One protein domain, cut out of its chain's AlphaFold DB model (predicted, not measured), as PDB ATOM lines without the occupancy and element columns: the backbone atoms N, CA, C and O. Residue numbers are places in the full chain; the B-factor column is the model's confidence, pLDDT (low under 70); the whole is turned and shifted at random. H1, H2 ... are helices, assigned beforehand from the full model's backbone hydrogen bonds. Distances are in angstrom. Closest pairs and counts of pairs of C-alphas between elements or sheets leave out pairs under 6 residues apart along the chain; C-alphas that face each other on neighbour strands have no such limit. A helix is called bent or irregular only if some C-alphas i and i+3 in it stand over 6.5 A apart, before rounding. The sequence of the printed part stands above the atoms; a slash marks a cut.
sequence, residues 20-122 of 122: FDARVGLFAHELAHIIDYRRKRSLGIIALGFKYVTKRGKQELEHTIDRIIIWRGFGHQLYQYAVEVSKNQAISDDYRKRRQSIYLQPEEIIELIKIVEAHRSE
ATOM      1  N   PHE A  20     -42.719 -20.788 -28.613       96.56
ATOM      2  CA  PHE A  20     -41.413 -20.906 -27.963       96.56
ATOM      3  C   PHE A  20     -40.434 -21.738 -28.804       96.56
ATOM      4  O   PHE A  20     -39.324 -21.273 -29.050       96.56
ATOM      5  N   ASP A  21     -40.860 -22.896 -29.313       97.56
ATOM      6  CA  ASP A  21     -40.016 -23.761 -30.143       97.56
ATOM      7  C   ASP A  21     -39.610 -23.089 -31.452       97.56
ATOM      8  O   ASP A  21     -38.437 -23.131 -31.822       97.56
ATOM      9  N   ALA A  22     -40.534 -22.398 -32.123       95.94
ATOM     10  CA  ALA A  22     -40.211 -21.658 -33.337       95.94
ATOM     11  C   ALA A  22     -39.214 -20.518 -33.075       95.94
ATOM     12  O   ALA A  22     -38.297 -20.297 -33.870       95.94
ATOM     13  N   ARG A  23     -39.327 -19.820 -31.935       95.44
ATOM     14  CA  ARG A  23     -38.316 -18.837 -31.517       95.44
ATOM     15  C   ARG A  23     -36.967 -19.499 -31.257       95.44
ATOM     16  O   ARG A  23     -35.957 -18.979 -31.726       95.44
ATOM     17  N   VAL A  24     -36.929 -20.632 -30.553       97.00
ATOM     18  CA  VAL A  24     -35.684 -21.384 -30.327       97.00
ATOM     19  C   VAL A  24     -35.055 -21.791 -31.660       97.00
ATOM     20  O   VAL A  24     -33.854 -21.605 -31.832       97.00
ATOM     21  N   GLY A  25     -35.848 -22.261 -32.625       96.12
ATOM     22  CA  GLY A  25     -35.379 -22.637 -33.962       96.12
ATOM     23  C   GLY A  25     -34.783 -21.455 -34.721       96.12
ATOM     24  O   GLY A  25     -33.682 -21.554 -35.260       96.12
ATOM     25  N   LEU A  26     -35.457 -20.305 -34.683       94.62
ATOM     26  CA  LEU A  26     -34.952 -19.053 -35.245       94.62
ATOM     27  C   LEU A  26     -33.619 -18.628 -34.610       94.62
ATOM     28  O   LEU A  26     -32.666 -18.323 -35.324       94.62
ATOM     29  N   PHE A  27     -33.514 -18.627 -33.278       94.62
ATOM     30  CA  PHE A  27     -32.260 -18.276 -32.602       94.62
ATOM     31  C   PHE A  27     -31.145 -19.288 -32.884       94.62
ATOM     32  O   PHE A  27     -30.000 -18.890 -33.106       94.62
ATOM     33  N   ALA A  28     -31.466 -20.584 -32.923       95.50
ATOM     34  CA  ALA A  28     -30.521 -21.633 -33.286       95.50
ATOM     35  C   ALA A  28     -29.983 -21.431 -34.711       95.50
ATOM     36  O   ALA A  28     -28.788 -21.630 -34.937       95.50
ATOM     37  N   HIS A  29     -30.821 -20.964 -35.644       94.75
ATOM     38  CA  HIS A  29     -30.422 -20.624 -37.013       94.75
ATOM     39  C   HIS A  29     -29.420 -19.490 -37.089       94.75
ATOM     40  O   HIS A  29     -28.345 -19.630 -37.677       94.75
ATOM     41  N   GLU A  30     -29.727 -18.378 -36.434       91.75
ATOM     42  CA  GLU A  30     -28.827 -17.227 -36.431       91.75
ATOM     43  C   GLU A  30     -27.516 -17.536 -35.686       91.75
ATOM     44  O   GLU A  30     -26.441 -17.091 -36.095       91.75
ATOM     45  N   LEU A  31     -27.551 -18.389 -34.657       93.50
ATOM     46  CA  LEU A  31     -26.336 -18.868 -33.998       93.50
ATOM     47  C   LEU A  31     -25.530 -19.832 -34.883       93.50
ATOM     48  O   LEU A  31     -24.296 -19.789 -34.885       93.50
ATOM     49  N   ALA A  32     -26.196 -20.688 -35.658       92.81
ATOM     50  CA  ALA A  32     -25.543 -21.598 -36.593       92.81
ATOM     51  C   ALA A  32     -24.812 -20.843 -37.710       92.81
ATOM     52  O   ALA A  32     -23.706 -21.249 -38.072       92.81
ATOM     53  N   HIS A  33     -25.339 -19.700 -38.168       90.56
ATOM     54  CA  HIS A  33     -24.575 -18.772 -39.006       90.56
ATOM     55  C   HIS A  33     -23.250 -18.387 -38.334       90.56
ATOM     56  O   HIS A  33     -22.193 -18.583 -38.929       90.56
ATOM     57  N   ILE A  34     -23.270 -17.906 -37.084       89.44
ATOM     58  CA  ILE A  34     -22.055 -17.501 -36.346       89.44
ATOM     59  C   ILE A  34     -21.054 -18.660 -36.237       89.44
ATOM     60  O   ILE A  34     -19.852 -18.475 -36.433       89.44
ATOM     61  N   ILE A  35     -21.539 -19.866 -35.945       89.00
ATOM     62  CA  ILE A  35     -20.710 -21.073 -35.877       89.00
ATOM     63  C   ILE A  35     -20.050 -21.367 -37.227       89.00
ATOM     64  O   ILE A  35     -18.852 -21.659 -37.263       89.00
ATOM     65  N   ASP A  36     -20.809 -21.300 -38.322       88.69
ATOM     66  CA  ASP A  36     -20.289 -21.526 -39.670       88.69
ATOM     67  C   ASP A  36     -19.239 -20.470 -40.039       88.69
ATOM     68  O   ASP A  36     -18.157 -20.832 -40.500       88.69
ATOM     69  N   TYR A  37     -19.484 -19.189 -39.734       84.69
ATOM     70  CA  TYR A  37     -18.509 -18.106 -39.914       84.69
ATOM     71  C   TYR A  37     -17.203 -18.375 -39.156       84.69
ATOM     72  O   TYR A  37     -16.127 -18.301 -39.747       84.69
ATOM     73  N   ARG A  38     -17.278 -18.741 -37.867       84.56
ATOM     74  CA  ARG A  38     -16.089 -18.987 -37.025       84.56
ATOM     75  C   ARG A  38     -15.238 -20.166 -37.492       84.56
ATOM     76  O   ARG A  38     -14.061 -20.229 -37.151       84.56
ATOM     77  N   ARG A  39     -15.814 -21.106 -38.244       82.19
ATOM     78  CA  ARG A  39     -15.099 -22.272 -38.785       82.19
ATOM     79  C   ARG A  39     -14.366 -21.978 -40.097       82.19
ATOM     80  O   ARG A  39     -13.563 -22.804 -40.526       82.19
ATOM     81  N   LYS A  40     -14.615 -20.836 -40.751       83.75
ATOM     82  CA  LYS A  40     -13.989 -20.493 -42.037       83.75
ATOM     83  C   LYS A  40     -12.705 -19.682 -41.847       83.75
ATOM     84  O   LYS A  40     -12.635 -18.774 -41.028       83.75
ATOM     85  N   ARG A  41     -11.693 -19.983 -42.667       81.81
ATOM     86  CA  ARG A  41     -10.491 -19.140 -42.839       81.81
ATOM     87  C   ARG A  41     -10.825 -17.913 -43.701       81.81
ATOM     88  O   ARG A  41     -11.829 -17.926 -44.411       81.81
ATOM     89  N   SER A  42      -9.960 -16.896 -43.718       75.56
ATOM     90  CA  SER A  42     -10.196 -15.600 -44.389       75.56
ATOM     91  C   SER A  42     -10.645 -15.707 -45.858       75.56
ATOM     92  O   SER A  42     -11.587 -15.030 -46.260       75.56
ATOM     93  N   LEU A  43     -10.062 -16.618 -46.651       70.50
ATOM     94  CA  LEU A  43     -10.493 -16.875 -48.039       70.50
ATOM     95  C   LEU A  43     -11.906 -17.482 -48.131       70.50
ATOM     96  O   LEU A  43     -12.655 -17.196 -49.061       70.50
ATOM     97  N   GLY A  44     -12.294 -18.287 -47.141       77.00
ATOM     98  CA  GLY A  44     -13.642 -18.842 -47.028       77.00
ATOM     99  C   GLY A  44     -14.698 -17.783 -46.706       77.00
ATOM    100  O   GLY A  44     -15.839 -17.932 -47.129       77.00
ATOM    101  N   ILE A  45     -14.323 -16.696 -46.019       80.81
ATOM    102  CA  ILE A  45     -15.210 -15.547 -45.770       80.81
ATOM    103  C   ILE A  45     -15.444 -14.754 -47.065       80.81
ATOM    104  O   ILE A  45     -16.570 -14.360 -47.355       80.81
ATOM    105  N   ILE A  46     -14.408 -14.581 -47.890       77.06
ATOM    106  CA  ILE A  46     -14.538 -13.932 -49.204       77.06
ATOM    107  C   ILE A  46     -15.441 -14.762 -50.130       77.06
ATOM    108  O   ILE A  46     -16.393 -14.235 -50.706       77.06
ATOM    109  N   ALA A  47     -15.203 -16.075 -50.224       76.12
ATOM    110  CA  ALA A  47     -16.044 -16.988 -51.006       76.12
ATOM    111  C   ALA A  47     -17.507 -16.991 -50.531       76.12
ATOM    112  O   ALA A  47     -18.436 -17.053 -51.338       76.12
ATOM    113  N   LEU A  48     -17.720 -16.883 -49.219       80.75
ATOM    114  CA  LEU A  48     -19.040 -16.731 -48.623       80.75
ATOM    115  C   LEU A  48     -19.725 -15.439 -49.093       80.75
ATOM    116  O   LEU A  48     -20.883 -15.490 -49.499       80.75
ATOM    117  N   GLY A  49     -18.993 -14.322 -49.141       81.06
ATOM    118  CA  GLY A  49     -19.467 -13.065 -49.726       81.06
ATOM    119  C   GLY A  49     -19.973 -13.230 -51.163       81.06
ATOM    120  O   GLY A  49     -21.086 -12.810 -51.469       81.06
ATOM    121  N   PHE A  50     -19.224 -13.932 -52.022       78.19
ATOM    122  CA  PHE A  50     -19.661 -14.226 -53.396       78.19
ATOM    123  C   PHE A  50     -20.921 -15.097 -53.456       78.19
ATOM    124  O   PHE A  50     -21.805 -14.859 -54.283       78.19
ATOM    125  N   LYS A  51     -21.054 -16.084 -52.563       81.75
ATOM    126  CA  LYS A  51     -22.256 -16.927 -52.498       81.75
ATOM    127  C   LYS A  51     -23.513 -16.124 -52.158       81.75
ATOM    128  O   LYS A  51     -24.568 -16.426 -52.710       81.75
ATOM    129  N   TYR A  52     -23.413 -15.075 -51.342       83.19
ATOM    130  CA  TYR A  52     -24.556 -14.211 -51.019       83.19
ATOM    131  C   TYR A  52     -25.083 -13.387 -52.204       83.19
ATOM    132  O   TYR A  52     -26.246 -12.983 -52.177       83.19
ATOM    133  N   VAL A  53     -24.270 -13.163 -53.242       84.06
ATOM    134  CA  VAL A  53     -24.660 -12.376 -54.428       84.06
ATOM    135  C   VAL A  53     -25.628 -13.148 -55.324       84.06
ATOM    136  O   VAL A  53     -26.485 -12.560 -55.980       84.06
ATOM    137  N   THR A  54     -25.526 -14.478 -55.348       89.56
ATOM    138  CA  THR A  54     -26.350 -15.316 -56.223       89.56
ATOM    139  C   THR A  54     -27.466 -15.994 -55.438       89.56
ATOM    140  O   THR A  54     -27.287 -16.414 -54.296       89.56
ATOM    141  N   LYS A  55     -28.636 -16.168 -56.067       88.19
ATOM    142  CA  LYS A  55     -29.758 -16.895 -55.452       88.19
ATOM    143  C   LYS A  55     -29.362 -18.325 -55.069       88.19
ATOM    144  O   LYS A  55     -29.645 -18.756 -53.956       88.19
ATOM    145  N   ARG A  56     -28.672 -19.028 -55.974       90.44
ATOM    146  CA  ARG A  56     -28.189 -20.398 -55.754       90.44
ATOM    147  C   ARG A  56     -27.175 -20.465 -54.615       90.44
ATOM    148  O   ARG A  56     -27.316 -21.302 -53.733       90.44
ATOM    149  N   GLY A  57     -26.199 -19.557 -54.592       90.44
ATOM    150  CA  GLY A  57     -25.224 -19.500 -53.507       90.44
ATOM    151  C   GLY A  57     -25.891 -19.234 -52.158       90.44
ATOM    152  O   GLY A  57     -25.588 -19.916 -51.186       90.44
ATOM    153  N   LYS A  58     -26.867 -18.323 -52.100       90.38
ATOM    154  CA  LYS A  58     -27.635 -18.060 -50.880       90.38
ATOM    155  C   LYS A  58     -28.440 -19.276 -50.417       90.38
ATOM    156  O   LYS A  58     -28.440 -19.564 -49.226       90.38
ATOM    157  N   GLN A  59     -29.076 -19.996 -51.337       93.69
ATOM    158  CA  GLN A  59     -29.785 -21.239 -51.028       93.69
ATOM    159  C   GLN A  59     -28.839 -22.293 -50.435       93.69
ATOM    160  O   GLN A  59     -29.115 -22.848 -49.376       93.69
ATOM    161  N   GLU A  60     -27.683 -22.525 -51.062       92.50
ATOM    162  CA  GLU A  60     -26.679 -23.468 -50.551       92.50
ATOM    163  C   GLU A  60     -26.220 -23.123 -49.131       92.50
ATOM    164  O   GLU A  60     -26.014 -24.020 -48.309       92.50
ATOM    165  N   LEU A  61     -26.044 -21.831 -48.844       91.94
ATOM    166  CA  LEU A  61     -25.671 -21.359 -47.516       91.94
ATOM    167  C   LEU A  61     -26.766 -21.657 -46.501       91.94
ATOM    168  O   LEU A  61     -26.490 -22.347 -45.530       91.94
ATOM    169  N   GLU A  62     -27.991 -21.196 -46.741       94.50
ATOM    170  CA  GLU A  62     -29.107 -21.387 -45.805       94.50
ATOM    171  C   GLU A  62     -29.370 -22.886 -45.564       94.50
ATOM    172  O   GLU A  62     -29.432 -23.310 -44.415       94.50
ATOM    173  N   HIS A  63     -29.340 -23.726 -46.608       96.00
ATOM    174  CA  HIS A  63     -29.464 -25.183 -46.459       96.00
ATOM    175  C   HIS A  63     -28.307 -25.796 -45.646       96.00
ATOM    176  O   HIS A  63     -28.484 -26.789 -44.944       96.00
ATOM    177  N   THR A  64     -27.089 -25.251 -45.754       94.88
ATOM    178  CA  THR A  64     -25.947 -25.702 -44.935       94.88
ATOM    179  C   THR A  64     -26.162 -25.376 -43.466       94.88
ATOM    180  O   THR A  64     -25.863 -26.203 -42.606       94.88
ATOM    181  N   ILE A  65     -26.699 -24.193 -43.184       95.31
ATOM    182  CA  ILE A  65     -27.024 -23.756 -41.830       95.31
ATOM    183  C   ILE A  65     -28.135 -24.625 -41.237       95.31
ATOM    184  O   ILE A  65     -27.937 -25.170 -40.153       95.31
ATOM    185  N   ASP A  66     -29.211 -24.876 -41.985       96.62
ATOM    186  CA  ASP A  66     -30.295 -25.775 -41.574       96.62
ATOM    187  C   ASP A  66     -29.762 -27.172 -41.205       96.62
ATOM    188  O   ASP A  66     -30.067 -27.707 -40.138       96.62
ATOM    189  N   ARG A  67     -28.862 -27.740 -42.025       96.44
ATOM    190  CA  ARG A  67     -28.207 -29.024 -41.714       96.44
ATOM    191  C   ARG A  67     -27.376 -28.978 -40.430       96.44
ATOM    192  O   ARG A  67     -27.400 -29.942 -39.669       96.44
ATOM    193  N   ILE A  68     -26.651 -27.887 -40.161       95.00
ATOM    194  CA  ILE A  68     -25.875 -27.727 -38.916       95.00
ATOM    195  C   ILE A  68     -26.799 -27.743 -37.693       95.00
ATOM    196  O   ILE A  68     -26.454 -28.354 -36.682       95.00
ATOM    197  N   ILE A  69     -27.952 -27.079 -37.772       95.88
ATOM    198  CA  ILE A  69     -28.947 -27.005 -36.691       95.88
ATOM    199  C   ILE A  69     -29.558 -28.383 -36.429       95.88
ATOM    200  O   ILE A  69     -29.562 -28.839 -35.283       95.88
ATOM    201  N   ILE A  70     -30.012 -29.068 -37.485       97.12
ATOM    202  CA  ILE A  70     -30.584 -30.422 -37.402       97.12
ATOM    203  C   ILE A  70     -29.555 -31.374 -36.788       97.12
ATOM    204  O   ILE A  70     -29.835 -32.036 -35.790       97.12
ATOM    205  N   TRP A  71     -28.319 -31.353 -37.294       95.62
ATOM    206  CA  TRP A  71     -27.223 -32.162 -36.762       95.62
ATOM    207  C   TRP A  71     -26.879 -31.855 -35.300       95.62
ATOM    208  O   TRP A  71     -26.313 -32.695 -34.606       95.62
ATOM    209  N   ARG A  72     -27.206 -30.664 -34.795       94.94
ATOM    210  CA  ARG A  72     -26.995 -30.270 -33.393       94.94
ATOM    211  C   ARG A  72     -28.191 -30.559 -32.487       94.94
ATOM    212  O   ARG A  72     -28.122 -30.238 -31.308       94.94
ATOM    213  N   GLY A  73     -29.242 -31.202 -33.001       95.88
ATOM    214  CA  GLY A  73     -30.415 -31.606 -32.220       95.88
ATOM    215  C   GLY A  73     -31.531 -30.562 -32.148       95.88
ATOM    216  O   GLY A  73     -32.458 -30.737 -31.371       95.88
ATOM    217  N   PHE A  74     -31.475 -29.507 -32.963       97.62
ATOM    218  CA  PHE A  74     -32.506 -28.458 -33.017       97.62
ATOM    219  C   PHE A  74     -33.478 -28.642 -34.197       97.62
ATOM    220  O   PHE A  74     -34.124 -27.692 -34.640       97.62
ATOM    221  N   GLY A  75     -33.562 -29.858 -34.747       97.31
ATOM    222  CA  GLY A  75     -34.377 -30.158 -35.926       97.31
ATOM    223  C   GLY A  75     -35.867 -29.886 -35.711       97.31
ATOM    224  O   GLY A  75     -36.483 -29.215 -36.535       97.31
ATOM    225  N   HIS A  76     -36.430 -30.319 -34.579       98.00
ATOM    226  CA  HIS A  76     -37.835 -30.065 -34.244       98.00
ATOM    227  C   HIS A  76     -38.146 -28.560 -34.182       98.00
ATOM    228  O   HIS A  76     -39.124 -28.095 -34.759       98.00
ATOM    229  N   GLN A  77     -37.283 -27.771 -33.542       98.38
ATOM    230  CA  GLN A  77     -37.464 -26.325 -33.423       98.38
ATOM    231  C   GLN A  77     -37.336 -25.618 -34.779       98.38
ATOM    232  O   GLN A  77     -38.100 -24.695 -35.069       98.38
ATOM    233  N   LEU A  78     -36.412 -26.066 -35.637       97.62
ATOM    234  CA  LEU A  78     -36.292 -25.573 -37.011       97.62
ATOM    235  C   LEU A  78     -37.549 -25.885 -37.835       97.62
ATOM    236  O   LEU A  78     -38.048 -25.012 -38.546       97.62
ATOM    237  N   TYR A  79     -38.082 -27.102 -37.709       98.12
ATOM    238  CA  TYR A  79     -39.330 -27.504 -38.351       98.12
ATOM    239  C   TYR A  79     -40.498 -26.612 -37.912       98.12
ATOM    240  O   TYR A  79     -41.184 -26.044 -38.764       98.12
ATOM    241  N   GLN A  80     -40.677 -26.415 -36.602       97.75
ATOM    242  CA  GLN A  80     -41.746 -25.562 -36.075       97.75
ATOM    243  C   GLN A  80     -41.627 -24.126 -36.584       97.75
ATOM    244  O   GLN A  80     -42.610 -23.542 -37.040       97.75
ATOM    245  N   TYR A  81     -40.409 -23.582 -36.618       95.69
ATOM    246  CA  TYR A  81     -40.159 -22.275 -37.218       95.69
ATOM    247  C   TYR A  81     -40.559 -22.221 -38.700       95.69
ATOM    248  O   TYR A  81     -41.241 -21.282 -39.120       95.69
ATOM    249  N   ALA A  82     -40.179 -23.218 -39.503       94.94
ATOM    250  CA  ALA A  82     -40.517 -23.265 -40.923       94.94
ATOM    251  C   ALA A  82     -42.037 -23.337 -41.160       94.94
ATOM    252  O   ALA A  82     -42.564 -22.612 -42.011       94.94
ATOM    253  N   VAL A  83     -42.749 -24.158 -40.383       95.62
ATOM    254  CA  VAL A  83     -44.211 -24.296 -40.457       95.62
ATOM    255  C   VAL A  83     -44.910 -22.994 -40.084       95.62
ATOM    256  O   VAL A  83     -45.774 -22.525 -40.829       95.62
ATOM    257  N   GLU A  84     -44.542 -22.398 -38.952       94.38
ATOM    258  CA  GLU A  84     -45.191 -21.186 -38.456       94.38
ATOM    259  C   GLU A  84     -44.951 -20.004 -39.391       94.38
ATOM    260  O   GLU A  84     -45.901 -19.311 -39.749       94.38
ATOM    261  N   VAL A  85     -43.723 -19.824 -39.891       91.25
ATOM    262  CA  VAL A  85     -43.433 -18.773 -40.878       91.25
ATOM    263  C   VAL A  85     -44.209 -18.985 -42.174       91.25
ATOM    264  O   VAL A  85     -44.718 -18.020 -42.740       91.25
ATOM    265  N   SER A  86     -44.322 -20.228 -42.648       90.31
ATOM    266  CA  SER A  86     -45.076 -20.540 -43.867       90.31
ATOM    267  C   SER A  86     -46.575 -20.248 -43.710       90.31
ATOM    268  O   SER A  86     -47.224 -19.787 -44.648       90.31
ATOM    269  N   LYS A  87     -47.142 -20.450 -42.517       90.75
ATOM    270  CA  LYS A  87     -48.574 -20.228 -42.241       90.75
ATOM    271  C   LYS A  87     -48.908 -18.807 -41.787       90.75
ATOM    272  O   LYS A  87     -50.075 -18.425 -41.811       90.75
ATOM    273  N   ASN A  88     -47.912 -18.019 -41.398       86.69
ATOM    274  CA  ASN A  88     -48.119 -16.684 -40.856       86.69
ATOM    275  C   ASN A  88     -48.748 -15.737 -41.899       86.69
ATOM    276  O   ASN A  88     -48.256 -15.621 -43.019       86.69
ATOM    277  N   GLN A  89     -49.844 -15.059 -41.553       85.38
ATOM    278  CA  GLN A  89     -50.545 -14.143 -42.468       85.38
ATOM    279  C   GLN A  89     -49.980 -12.714 -42.447       85.38
ATOM    280  O   GLN A  89     -50.259 -11.930 -43.349       85.38
ATOM    281  N   ALA A  90     -49.167 -12.369 -41.444       82.56
ATOM    282  CA  ALA A  90     -48.565 -11.048 -41.302       82.56
ATOM    283  C   ALA A  90     -47.383 -10.820 -42.264       82.56
ATOM    284  O   ALA A  90     -47.016  -9.667 -42.518       82.56
ATOM    285  N   ILE A  91     -46.795 -11.875 -42.840       85.25
ATOM    286  CA  ILE A  91     -45.712 -11.736 -43.830       85.25
ATOM    287  C   ILE A  91     -46.217 -11.296 -45.201       85.25
ATOM    288  O   ILE A  91     -47.297 -11.682 -45.640       85.25
ATOM    289  N   SER A  92     -45.403 -10.521 -45.920       86.75
ATOM    290  CA  SER A  92     -45.738 -10.119 -47.289       86.75
ATOM    291  C   SER A  92     -45.544 -11.253 -48.303       86.75
ATOM    292  O   SER A  92     -44.687 -12.124 -48.131       86.75
ATOM    293  N   ASP A  93     -46.282 -11.208 -49.415       86.88
ATOM    294  CA  ASP A  93     -46.164 -12.200 -50.495       86.88
ATOM    295  C   ASP A  93     -44.759 -12.260 -51.105       86.88
ATOM    296  O   ASP A  93     -44.261 -13.340 -51.422       86.88
ATOM    297  N   ASP A  94     -44.093 -11.109 -51.239       86.38
ATOM    298  CA  ASP A  94     -42.695 -11.033 -51.678       86.38
ATOM    299  C   ASP A  94     -41.767 -11.796 -50.721       86.38
ATOM    300  O   ASP A  94     -40.951 -12.618 -51.146       86.38
ATOM    301  N   TYR A  95     -41.932 -11.574 -49.414       86.50
ATOM    302  CA  TYR A  95     -41.148 -12.260 -48.396       86.50
ATOM    303  C   TYR A  95     -41.393 -13.772 -48.431       86.50
ATOM    304  O   TYR A  95     -40.434 -14.551 -48.432       86.50
ATOM    305  N   ARG A  96     -42.664 -14.180 -48.532       88.31
ATOM    306  CA  ARG A  96     -43.089 -15.580 -48.646       88.31
ATOM    307  C   ARG A  96     -42.449 -16.265 -49.855       88.31
ATOM    308  O   ARG A  96     -41.743 -17.257 -49.682       88.31
ATOM    309  N   LYS A  97     -42.614 -15.699 -51.056       89.88
ATOM    310  CA  LYS A  97     -42.050 -16.237 -52.310       89.88
ATOM    311  C   LYS A  97     -40.531 -16.339 -52.251       89.88
ATOM    312  O   LYS A  97     -39.946 -17.344 -52.654       89.88
ATOM    313  N   ARG A  98     -39.873 -15.310 -51.710       88.19
ATOM    314  CA  ARG A  98     -38.421 -15.321 -51.537       88.19
ATOM    315  C   ARG A  98     -37.983 -16.450 -50.612       88.19
ATOM    316  O   ARG A  98     -37.039 -17.155 -50.968       88.19
ATOM    317  N   ARG A  99     -38.652 -16.639 -49.467       89.81
ATOM    318  CA  ARG A  99     -38.308 -17.718 -48.531       89.81
ATOM    319  C   ARG A  99     -38.507 -19.099 -49.145       89.81
ATOM    320  O   ARG A  99     -37.577 -19.894 -49.086       89.81
ATOM    321  N   GLN A 100     -39.640 -19.337 -49.803       90.69
ATOM    322  CA  GLN A 100     -39.922 -20.598 -50.504       90.69
ATOM    323  C   GLN A 100     -38.843 -20.967 -51.529       90.69
ATOM    324  O   GLN A 100     -38.602 -22.133 -51.797       90.69
ATOM    325  N   SER A 101     -38.168 -19.968 -52.100       91.00
ATOM    326  CA  SER A 101     -37.143 -20.189 -53.119       91.00
ATOM    327  C   SER A 101     -35.710 -20.353 -52.597       91.00
ATOM    328  O   SER A 101     -34.801 -20.539 -53.406       91.00
ATOM    329  N   ILE A 102     -35.489 -20.186 -51.289       92.56
ATOM    330  CA  ILE A 102     -34.150 -20.120 -50.672       92.56
ATOM    331  C   ILE A 102     -33.994 -21.107 -49.512       92.56
ATOM    332  O   ILE A 102     -32.881 -21.561 -49.276       92.56
ATOM    333  N   TYR A 103     -35.060 -21.383 -48.764       93.75
ATOM    334  CA  TYR A 103     -35.003 -22.199 -47.553       93.75
ATOM    335  C   TYR A 103     -35.612 -23.572 -47.782       93.75
ATOM    336  O   TYR A 103     -36.515 -23.716 -48.612       93.75
ATOM    337  N   LEU A 104     -35.168 -24.535 -46.977       95.62
ATOM    338  CA  LEU A 104     -35.804 -25.839 -46.906       95.62
ATOM    339  C   LEU A 104     -37.265 -25.697 -46.473       95.62
ATOM    340  O   LEU A 104     -37.603 -24.908 -45.583       95.62
ATOM    341  N   GLN A 105     -38.127 -26.462 -47.127       94.81
ATOM    342  CA  GLN A 105     -39.530 -26.586 -46.768       94.81
ATOM    343  C   GLN A 105     -39.700 -27.544 -45.577       94.81
ATOM    344  O   GLN A 105     -38.825 -28.380 -45.327       94.81
ATOM    345  N   PRO A 106     -40.807 -27.440 -44.817       96.19
ATOM    346  CA  PRO A 106     -41.054 -28.289 -43.650       96.19
ATOM    347  C   PRO A 106     -40.894 -29.791 -43.924       96.19
ATOM    348  O   PRO A 106     -40.358 -30.516 -43.088       96.19
ATOM    349  N   GLU A 107     -41.312 -30.249 -45.101       96.38
ATOM    350  CA  GLU A 107     -41.213 -31.644 -45.527       96.38
ATOM    351  C   GLU A 107     -39.748 -32.073 -45.696       96.38
ATOM    352  O   GLU A 107     -39.347 -33.122 -45.198       96.38
ATOM    353  N   GLU A 108     -38.919 -31.231 -46.320       96.62
ATOM    354  CA  GLU A 108     -37.484 -31.488 -46.489       96.62
ATOM    355  C   GLU A 108     -36.756 -31.531 -45.134       96.62
ATOM    356  O   GLU A 108     -35.848 -32.339 -44.933       96.62
ATOM    357  N   ILE A 109     -37.172 -30.685 -44.185       97.75
ATOM    358  CA  ILE A 109     -36.615 -30.662 -42.827       97.75
ATOM    359  C   ILE A 109     -36.933 -31.969 -42.091       97.75
ATOM    360  O   ILE A 109     -36.034 -32.540 -41.477       97.75
ATOM    361  N   ILE A 110     -38.172 -32.467 -42.173       97.75
ATOM    362  CA  ILE A 110     -38.564 -33.748 -41.560       97.75
ATOM    363  C   ILE A 110     -37.711 -34.898 -42.098       97.75
ATOM    364  O   ILE A 110     -37.218 -35.710 -41.315       97.75
ATOM    365  N   GLU A 111     -37.520 -34.972 -43.415       97.75
ATOM    366  CA  GLU A 111     -36.715 -36.038 -44.018       97.75
ATOM    367  C   GLU A 111     -35.260 -35.988 -43.536       97.75
ATOM    368  O   GLU A 111     -34.687 -37.014 -43.164       97.75
ATOM    369  N   LEU A 112     -34.672 -34.793 -43.432       97.56
ATOM    370  CA  LEU A 112     -33.325 -34.630 -42.883       97.56
ATOM    371  C   LEU A 112     -33.229 -35.008 -41.400       97.56
ATOM    372  O   LEU A 112     -32.215 -35.575 -40.992       97.56
ATOM    373  N   ILE A 113     -34.253 -34.716 -40.594       97.75
ATOM    374  CA  ILE A 113     -34.301 -35.127 -39.181       97.75
ATOM    375  C   ILE A 113     -34.242 -36.651 -39.080       97.75
ATOM    376  O   ILE A 113     -33.365 -37.171 -38.391       97.75
ATOM    377  N   LYS A 114     -35.097 -37.360 -39.829       97.31
ATOM    378  CA  LYS A 114     -35.131 -38.831 -39.841       97.31
ATOM    379  C   LYS A 114     -33.777 -39.433 -40.208       97.31
ATOM    380  O   LYS A 114     -33.325 -40.369 -39.556       97.31
ATOM    381  N   ILE A 115     -33.112 -38.879 -41.228       96.94
ATOM    382  CA  ILE A 115     -31.778 -39.326 -41.656       96.94
ATOM    383  C   ILE A 115     -30.760 -39.181 -40.514       96.94
ATOM    384  O   ILE A 115     -29.983 -40.097 -40.254       96.94
ATOM    385  N   VAL A 116     -30.759 -38.039 -39.819       95.94
ATOM    386  CA  VAL A 116     -29.819 -37.780 -38.717       95.94
ATOM    387  C   VAL A 116     -30.102 -38.667 -37.503       95.94
ATOM    388  O   VAL A 116     -29.163 -39.127 -36.857       95.94
ATOM    389  N   GLU A 117     -31.369 -38.916 -37.182       94.12
ATOM    390  CA  GLU A 117     -31.766 -39.790 -36.071       94.12
ATOM    391  C   GLU A 117     -31.410 -41.257 -36.332       94.12
ATOM    392  O   GLU A 117     -30.867 -41.916 -35.442       94.12
ATOM    393  N   ALA A 118     -31.638 -41.742 -37.556       94.88
ATOM    394  CA  ALA A 118     -31.230 -43.081 -37.969       94.88
ATOM    395  C   ALA A 118     -29.713 -43.263 -37.821       94.88
ATOM    396  O   ALA A 118     -29.271 -44.187 -37.151       94.88
ATOM    397  N   HIS A 119     -28.925 -42.313 -38.334       94.38
ATOM    398  CA  HIS A 119     -27.464 -42.366 -38.254       94.38
ATOM    399  C   HIS A 119     -26.905 -42.295 -36.820       94.38
ATOM    400  O   HIS A 119     -25.819 -42.792 -36.557       94.38
ATOM    401  N   ARG A 120     -27.610 -41.665 -35.874       89.00
ATOM    402  CA  ARG A 120     -27.194 -41.617 -34.457       89.00
ATOM    403  C   ARG A 120     -27.544 -42.878 -33.668       89.00
ATOM    404  O   ARG A 120     -27.086 -43.012 -32.536       89.00
ATOM    405  N   SER A 121     -28.419 -43.714 -34.217       86.50
ATOM    406  CA  SER A 121     -28.874 -44.958 -33.592       86.50
ATOM    407  C   SER A 121     -28.010 -46.164 -33.994       86.50
ATOM    408  O   SER A 121     -28.218 -47.250 -33.456       86.50
ATOM    409  N   GLU A 122     -27.075 -45.962 -34.930       72.88
ATOM    410  CA  GLU A 122     -26.019 -46.893 -35.361       72.88
ATOM    411  C   GLU A 122     -24.766 -46.764 -34.481       72.88
ATOM    412  O   GLU A 122     -24.157 -47.817 -34.183       72.88
TER     413      GLU A 122
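Overview. This is residues 20 to 122 of the 122 residues of an uncharacterized protein of Salinivirgaceae bacterium (UniProt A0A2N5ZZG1). A long helix, H3, bent into two arms, makes the core; H1 crosses both arms, and H5 packs on both, apart from H1. H2 makes a corner with H3a, and residues 89 to 95, of which 93 to 95 belong to H4, stick out. The printed part is all helix: 103 residues with five named helices, H1 to H5, compact, radius of gyration of the C-alphas 14.3 A, spans 43 by 37 by 22 A.

Arrangement. H3, residues 55 to 87, was assigned as one helix by its hydrogen bonds but is bent: C-alphas 73 and 76 are 7.8 A apart. H1, residues 20 to 39, touches H3b, residues 76 to 87, with residues 21 to 29 alone; the closest C-alphas, Ala 22 and Tyr 81, are 3.9 A apart. H5, residues 106 to 120, touches H3b at a shallow tilt of 6 degrees, opposite ways, closest C-alphas Tyr 79 and Pro 106, 5.6 A. Every O i to N i+4 pair is within hydrogen-bond range in H1, H3a, H3b, H4 and H5; H2 has 7 of 8.

Along the chain. H1 begins at C-alpha 20 (-41.413, -20.906, -27.963) and is 28.5 A long. H2 is residues 42 to 53, H3a 55 to 73, 27.5 A, and H4 93 to 100. H5, 21.3 A, ends at C-alpha 120 (-27.194, -41.617, -34.457).

Size, cuts and confidence. The printed part has no cut, its four links are tight, and no printed residue is under pLDDT 70.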